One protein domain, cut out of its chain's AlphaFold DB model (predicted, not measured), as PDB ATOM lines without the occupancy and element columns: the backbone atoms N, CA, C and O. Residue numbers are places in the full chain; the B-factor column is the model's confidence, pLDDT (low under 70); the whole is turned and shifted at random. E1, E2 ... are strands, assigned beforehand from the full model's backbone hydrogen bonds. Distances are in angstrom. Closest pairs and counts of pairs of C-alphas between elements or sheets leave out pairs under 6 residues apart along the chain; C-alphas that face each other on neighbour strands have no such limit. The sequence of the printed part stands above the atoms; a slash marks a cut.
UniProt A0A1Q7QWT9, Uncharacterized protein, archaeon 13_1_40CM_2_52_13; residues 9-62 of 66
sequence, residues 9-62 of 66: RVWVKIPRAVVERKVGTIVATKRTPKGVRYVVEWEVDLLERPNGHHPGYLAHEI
ATOM      1  N   ARG A   9       3.991 119.224 118.182       89.38
ATOM      2  CA  ARG A   9       4.225 117.868 117.670       89.38
ATOM      3  C   ARG A   9       4.506 116.928 118.843       89.38
ATOM      4  O   ARG A   9       5.393 117.192 119.659       89.38
ATOM      5  N   VAL A  10       3.750 115.840 118.949       86.06
ATOM      6  CA  VAL A  10       3.776 114.926 120.098       86.06
ATOM      7  C   VAL A  10       3.973 113.477 119.669       86.06
ATOM      8  O   VAL A  10       3.481 113.047 118.630       86.06
ATOM      9  N   TRP A  11       4.654 112.701 120.513       84.69
ATOM     10  CA  TRP A  11       4.641 111.242 120.441       84.69
ATOM     11  C   TRP A  11       3.513 110.709 121.312       84.69
ATOM     12  O   TRP A  11       3.469 110.978 122.515       84.69
ATOM     13  N   VAL A  12       2.629 109.910 120.728       78.06
ATOM     14  CA  VAL A  12       1.537 109.280 121.462       78.06
ATOM     15  C   VAL A  12       1.774 107.782 121.531       78.06
ATOM     16  O   VAL A  12       1.983 107.107 120.522       78.06
ATOM     17  N   LYS A  13       1.736 107.263 122.756       75.19
ATOM     18  CA  LYS A  13       1.802 105.831 123.025       75.19
ATOM     19  C   LYS A  13       0.421 105.219 122.818       75.19
ATOM     20  O   LYS A  13      -0.531 105.638 123.477       75.19
ATOM     21  N   ILE A  14       0.328 104.193 121.980       70.31
ATOM     22  CA  ILE A  14      -0.885 103.383 121.854       70.31
ATOM     23  C   ILE A  14      -0.815 102.266 122.906       70.31
ATOM     24  O   ILE A  14       0.072 101.417 122.831       70.31
ATOM     25  N   PRO A  15      -1.719 102.220 123.905       63.81
ATOM     26  CA  PRO A  15      -1.595 101.285 125.029       63.81
ATOM     27  C   PRO A  15      -1.552  99.802 124.635       63.81
ATOM     28  O   PRO A  15      -0.970  99.005 125.363       63.81
ATOM     29  N   ARG A  16      -2.156  99.436 123.497       65.69
ATOM     30  CA  ARG A  16      -2.228  98.052 122.995       65.69
ATOM     31  C   ARG A  16      -1.143  97.699 121.971       65.69
ATOM     32  O   ARG A  16      -1.021  96.534 121.620       65.69
ATOM     33  N   ALA A  17      -0.351  98.672 121.524       61.28
ATOM     34  CA  ALA A  17       0.739  98.474 120.575       61.28
ATOM     35  C   ALA A  17       2.030  98.990 121.219       61.28
ATOM     36  O   ALA A  17       2.402 100.153 121.086       61.28
ATOM     37  N   VAL A  18       2.686  98.117 121.990       51.34
ATOM     38  CA  VAL A  18       3.808  98.458 122.890       51.34
ATOM     39  C   VAL A  18       4.967  99.163 122.168       51.34
ATOM     40  O   VAL A  18       5.686  99.945 122.789       51.34
ATOM     41  N   VAL A  19       5.116  98.932 120.862       55.94
ATOM     42  CA  VAL A  19       6.217  99.449 120.035       55.94
ATOM     43  C   VAL A  19       5.772 100.590 119.110       55.94
ATOM     44  O   VAL A  19       6.604 101.364 118.641       55.94
ATOM     45  N   GLU A  20       4.468 100.757 118.884       59.31
ATOM     46  CA  GLU A  20       3.954 101.736 117.930       59.31
ATOM     47  C   GLU A  20       3.761 103.086 118.624       59.31
ATOM     48  O   GLU A  20       2.763 103.361 119.302       59.31
ATOM     49  N   ARG A  21       4.778 103.938 118.495       64.69
ATOM     50  CA  ARG A  21       4.643 105.357 118.804       64.69
ATOM     51  C   ARG A  21       4.209 106.057 117.526       64.69
ATOM     52  O   ARG A  21       4.886 105.939 116.509       64.69
ATOM     53  N   LYS A  22       3.114 106.804 117.600       73.31
ATOM     54  CA  LYS A  22       2.674 107.653 116.495       73.31
ATOM     55  C   LYS A  22       3.058 109.095 116.758       73.31
ATOM     56  O   LYS A  22       2.954 109.565 117.897       73.31
ATOM     57  N   VAL A  23       3.498 109.776 115.710       79.94
ATOM     58  CA  VAL A  23       3.709 111.221 115.731       79.94
ATOM     59  C   VAL A  23       2.409 111.884 115.307       79.94
ATOM     60  O   VAL A  23       1.804 111.487 114.316       79.94
ATOM     61  N   GLY A  24       1.962 112.870 116.072       86.69
ATOM     62  CA  GLY A  24       0.782 113.653 115.731       86.69
ATOM     63  C   GLY A  24       0.939 115.106 116.138       86.69
ATOM     64  O   GLY A  24       1.802 115.449 116.953       86.69
ATOM     65  N   THR A  25       0.090 115.956 115.582       91.81
ATOM     66  CA  THR A  25       0.036 117.384 115.899       91.81
ATOM     67  C   THR A  25      -1.218 117.660 116.712       91.81
ATOM     68  O   THR A  25      -2.320 117.247 116.344       91.81
ATOM     69  N   ILE A  26      -1.078 118.351 117.844       92.62
ATOM     70  CA  ILE A  26      -2.248 118.798 118.603       92.62
ATOM     71  C   ILE A  26      -2.949 119.889 117.795       92.62
ATOM     72  O   ILE A  26      -2.371 120.948 117.563       92.62
ATOM     73  N   VAL A  27      -4.205 119.672 117.420       94.56
ATOM     74  CA  VAL A  27      -4.999 120.677 116.688       94.56
ATOM     75  C   VAL A  27      -5.979 121.408 117.598       94.56
ATOM     76  O   VAL A  27      -6.302 122.569 117.367       94.56
ATOM     77  N   ALA A  28      -6.426 120.768 118.681       92.31
ATOM     78  CA  ALA A  28      -7.295 121.406 119.662       92.31
ATOM     79  C   ALA A  28      -7.231 120.726 121.031       92.31
ATOM     80  O   ALA A  28      -6.904 119.547 121.163       92.31
ATOM     81  N   THR A  29      -7.655 121.465 122.052       91.12
ATOM     82  CA  THR A  29      -7.829 120.954 123.413       91.12
ATOM     83  C   THR A  29      -9.267 121.202 123.849       91.12
ATOM     84  O   THR A  29      -9.741 122.335 123.821       91.12
ATOM     85  N   LYS A  30      -9.974 120.152 124.268       90.69
ATOM     86  CA  LYS A  30     -11.365 120.210 124.731       90.69
ATOM     87  C   LYS A  30     -11.433 119.863 126.214       90.69
ATOM     88  O   LYS A  30     -10.985 118.796 126.633       90.69
ATOM     89  N   ARG A  31     -12.016 120.748 127.026       90.56
ATOM     90  CA  ARG A  31     -12.316 120.446 128.432       90.56
ATOM     91  C   ARG A  31     -13.630 119.665 128.509       90.56
ATOM     92  O   ARG A  31     -14.598 119.998 127.839       90.56
ATOM     93  N   THR A  32     -13.643 118.613 129.312       90.38
ATOM     94  CA  THR A  32     -14.791 117.730 129.552       90.38
ATOM     95  C   THR A  32     -14.997 117.567 131.061       90.38
ATOM     96  O   THR A  32     -14.046 117.789 131.817       90.38
ATOM     97  N   PRO A  33     -16.174 117.113 131.530       93.00
ATOM     98  CA  PRO A  33     -16.383 116.813 132.951       93.00
ATOM     99  C   PRO A  33     -15.393 115.778 133.511       93.00
ATOM    100  O   PRO A  33     -15.075 115.797 134.692       93.00
ATOM    101  N   LYS A  34     -14.865 114.894 132.652       90.88
ATOM    102  CA  LYS A  34     -13.892 113.848 133.005       90.88
ATOM    103  C   LYS A  34     -12.427 114.295 132.866       90.88
ATOM    104  O   LYS A  34     -11.529 113.473 133.011       90.88
ATOM    105  N   GLY A  35     -12.172 115.566 132.544       89.62
ATOM    106  CA  GLY A  35     -10.824 116.114 132.360       89.62
ATOM    107  C   GLY A  35     -10.588 116.705 130.970       89.62
ATOM    108  O   GLY A  35     -11.499 117.225 130.331       89.62
ATOM    109  N   VAL A  36      -9.345 116.664 130.495       89.50
ATOM    110  CA  VAL A  36      -8.934 117.285 129.225       89.50
ATOM    111  C   VAL A  36      -8.804 116.227 128.132       89.50
ATOM    112  O   VAL A  36      -8.126 115.221 128.322       89.50
ATOM    113  N   ARG A  37      -9.421 116.474 126.976       89.62
ATOM    114  CA  ARG A  37      -9.204 115.713 125.741       89.62
ATOM    115  C   ARG A  37      -8.369 116.539 124.774       89.62
ATOM    116  O   ARG A  37      -8.665 117.710 124.554       89.62
ATOM    117  N   TYR A  38      -7.374 115.910 124.166       89.12
ATOM    118  CA  TYR A  38      -6.631 116.487 123.055       89.12
ATOM    119  C   TYR A  38      -7.184 115.929 121.748       89.12
ATOM    120  O   TYR A  38      -7.462 114.734 121.652       89.12
ATOM    121  N   VAL A  39      -7.370 116.805 120.769       90.44
ATOM    122  CA  VAL A  39      -7.634 116.427 119.384       90.44
ATOM    123  C   VAL A  39      -6.285 116.434 118.684       90.44
ATOM    124  O   VAL A  39      -5.577 117.443 118.723       90.44
ATOM    125  N   VAL A  40      -5.923 115.292 118.112       88.38
ATOM    126  CA  VAL A  40      -4.624 115.056 117.484       88.38
ATOM    127  C   VAL A  40      -4.874 114.701 116.032       88.38
ATOM    128  O   VAL A  40      -5.652 113.788 115.756       88.38
ATOM    129  N   GLU A  41      -4.235 115.434 115.133       88.31
ATOM    130  CA  GLU A  41      -4.141 115.071 113.726       88.31
ATOM    131  C   GLU A  41      -2.921 114.170 113.536       88.31
ATOM    132  O   GLU A  41      -1.852 114.431 114.099       88.31
ATOM    133  N   TRP A  42      -3.103 113.081 112.795       79.69
ATOM    134  CA  TRP A  42      -2.057 112.103 112.528       79.69
ATOM    135  C   TRP A  42      -1.639 112.208 111.076       79.69
ATOM    136  O   TRP A  42      -2.482 112.126 110.185       79.69
ATOM    137  N   GLU A  43      -0.338 112.303 110.854       71.12
ATOM    138  CA  GLU A  43       0.232 111.971 109.560       71.12
ATOM    139  C   GLU A  43       0.304 110.446 109.475       71.12
ATOM    140  O   GLU A  43       0.751 109.771 110.408       71.12
ATOM    141  N   VAL A  44      -0.207 109.901 108.376       68.00
ATOM    142  CA  VAL A  44      -0.149 108.474 108.091       68.00
ATOM    143  C   VAL A  44       0.731 108.292 106.871       68.00
ATOM    144  O   VAL A  44       0.350 108.679 105.769       68.00
ATOM    145  N   ASP A  45       1.890 107.676 107.079       65.06
ATOM    146  CA  ASP A  45       2.728 107.236 105.974       65.06
ATOM    147  C   ASP A  45       2.047 106.045 105.294       65.06
ATOM    148  O   ASP A  45       1.772 105.014 105.922       65.06
ATOM    149  N   LEU A  46       1.747 106.189 104.005       61.72
ATOM    150  CA  LEU A  46       1.276 105.083 103.183       61.72
ATOM    151  C   LEU A  46       2.483 104.274 102.705       61.72
ATOM    152  O   LEU A  46       3.423 104.831 102.141       61.72
ATOM    153  N   LEU A  47       2.476 102.960 102.932       61.53
ATOM    154  CA  LEU A  47       3.540 102.088 102.427       61.53
ATOM    155  C   LEU A  47       3.341 101.799 100.934       61.53
ATOM    156  O   LEU A  47       2.389 101.112 100.563       61.53
ATOM    157  N   GLU A  48       4.316 102.166 100.107       52.72
ATOM    158  CA  GLU A  48       4.651 101.408  98.896       52.72
ATOM    159  C   GLU A  48       5.597 100.260  99.327       52.72
ATOM    160  O   GLU A  48       6.787 100.459  99.537       52.72
ATOM    161  N   ARG A  49       5.069  99.065  99.628       50.81
ATOM    162  CA  ARG A  49       5.807  97.907 100.219       50.81
ATOM    163  C   ARG A  49       7.036  97.450  99.381       50.81
ATOM    164  O   ARG A  49       6.993  97.673  98.173       50.81
ATOM    165  N   PRO A  50       8.077  96.741  99.930       46.38
ATOM    166  CA  PRO A  50       7.943  95.525 100.765       46.38
ATOM    167  C   PRO A  50       9.015  95.224 101.848       46.38
ATOM    168  O   PRO A  50       9.052  94.097 102.336       46.38
ATOM    169  N   ASN A  51       9.873  96.156 102.270       51.03
ATOM    170  CA  ASN A  51      10.997  95.806 103.155       51.03
ATOM    171  C   ASN A  51      10.750  96.333 104.573       51.03
ATOM    172  O   ASN A  51      10.828  97.529 104.836       51.03
ATOM    173  N   GLY A  52      10.343  95.407 105.444       53.09
ATOM    174  CA  GLY A  52       9.725  95.663 106.741       53.09
ATOM    175  C   GLY A  52      10.513  96.559 107.699       53.09
ATOM    176  O   GLY A  52      11.738  96.568 107.685       53.09
ATOM    177  N   HIS A  53       9.730  97.227 108.558       50.75
ATOM    178  CA  HIS A  53      10.047  97.963 109.799       50.75
ATOM    179  C   HIS A  53       9.517  99.409 109.896       50.75
ATOM    180  O   HIS A  53       9.953 100.153 110.773       50.75
ATOM    181  N   HIS A  54       8.505  99.800 109.110       51.59
ATOM    182  CA  HIS A  54       7.799 101.074 109.319       51.59
ATOM    183  C   HIS A  54       6.295 100.887 109.603       51.59
ATOM    184  O   HIS A  54       5.665 100.048 108.957       51.59
ATOM    185  N   PRO A  55       5.709 101.647 110.557       60.81
ATOM    186  CA  PRO A  55       4.291 101.584 110.918       60.81
ATOM    187  C   PRO A  55       3.431 102.392 109.932       60.81
ATOM    188  O   PRO A  55       2.749 103.338 110.321       60.81
ATOM    189  N   GLY A  56       3.518 102.069 108.643       62.38
ATOM    190  CA  GLY A  56       2.659 102.677 107.630       62.38
ATOM    191  C   GLY A  56       1.422 101.827 107.348       62.38
ATOM    192  O   GLY A  56       1.420 100.615 107.577       62.38
ATOM    193  N   TYR A  57       0.372 102.471 106.849       66.25
ATOM    194  CA  TYR A  57      -0.884 101.822 106.466       66.25
ATOM    195  C   TYR A  57      -0.901 101.572 104.955       66.25
ATOM    196  O   TYR A  57      -0.340 102.353 104.183       66.25
ATOM    197  N   LEU A  58      -1.543 100.500 104.497       69.75
ATOM    198  CA  LEU A  58      -1.939 100.395 103.093       69.75
ATOM    199  C   LEU A  58      -3.147 101.301 102.852       69.75
ATOM    200  O   LEU A  58      -4.017 101.432 103.709       69.75
ATOM    201  N   ALA A  59      -3.243 101.898 101.663       71.94
ATOM    202  CA  ALA A  59      -4.333 102.824 101.350       71.94
ATOM    203  C   ALA A  59      -5.729 102.203 101.563       71.94
ATOM    204  O   ALA A  59      -6.630 102.874 102.055       71.94
ATOM    205  N   HIS A  60      -5.899 100.908 101.266       75.19
ATOM    206  CA  HIS A  60      -7.170 100.200 101.459       75.19
ATOM    207  C   HIS A  60      -7.501  99.882 102.928       75.19
ATOM    208  O   HIS A  60      -8.624  99.480 103.222       75.19
ATOM    209  N   GLU A  61      -6.548 100.039 103.849       72.00
ATOM    210  CA  GLU A  61      -6.773  99.885 105.291       72.00
ATOM    211  C   GLU A  61      -7.332 101.178 105.920       72.00
ATOM    212  O   GLU A  61      -7.819 101.153 107.051       72.00
ATOM    213  N   ILE A  62      -7.305 102.305 105.192       73.88
ATOM    214  CA  ILE A  62      -7.903 103.576 105.614       73.88
ATOM    215  C   ILE A  62      -9.338 103.639 105.093       73.88
ATOM    216  O   ILE A  62      -9.596 103.993 103.945       73.88
TER     217      ILE A  62
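AT A GLANCE: This is residues 9 to 62 of the 66 residues of an uncharacterized protein of archaeon 13_1_40CM_2_52_13 (UniProt A0A1Q7QWT9). A small three-strand sheet folds round the bend of one long strand, E2: its first part pairs with short E1, and its later part makes a long hairpin with E3 that reaches to one end of the model. At the other end the stretch from 43 to 62 trails away in a wide loop with no named element, and the hairpin and this tail together make the length. The printed part has 54 residues with no named helix and three named strands, E1, E2 and E3 along the chain, and under half of the residues are in them. The sheet's order is E1, E2, E3, all antiparallel, and the class is all strand. The whole is loose, with a radius of gyration of the C-alphas of 14.0 A, and spans 45 by 21 by 20 A.

HOW THE PARTS SIT: E1, residues 9 to 13, and E2, residues 21 to 32, are antiparallel neighbours and form a hairpin over a short link. The C-alphas of Arg 9 and Thr 25 face each other at 4.6 A. N 10 and O 24 are within hydrogen-bond range at 2.8 A, as are N 12 and O 22 at 2.9 A. E2 bends by 83 degrees at residue 25. E3, residues 35 to 42, forms a second hairpin with E2 over a tight link. These two are antiparallel, with 141 degrees between their directions. The C-alphas of Gly 24 and Trp 42 face each other at 4.6 A, as do those of Thr 29 and Tyr 38. N 32 and O 35 are 2.7 A apart and N 25 and O 41 are 2.9 A apart, both within hydrogen-bond range. The three strands form a meander, each strand the antiparallel neighbour of the one before. E1 and E3 are edge strands, E2 is the inner one, and the sheet is strongly twisted.

IN THESE COORDINATES: E1 begins at C-alpha 9, (4.225, 117.868, 117.670). E2 is the longest strand by residues, with 12, and measures 25.4 A from first to last C-alpha, ending at C-alpha 32, (-14.791, 117.730, 129.552). E3 measures 22.1 A and ends at C-alpha 42, (-2.057, 112.103, 112.528).

THE WHOLE: The two C-alphas farthest apart are those of Pro 33 and Pro 50, at 45.6 A. Residues 31 to 36, of which 31 and 32 belong to E2 and 35 and 36 to E3, stand free. The C-alphas of residues 43 to 62 lie 7 to 21 A from the mean of all C-alphas. The printed part has no cut, and neither link between the strands is long. The mean pLDDT of the printed part is 74.2, and 22 residues are under 70, namely 15 to 21 and 44 to 58.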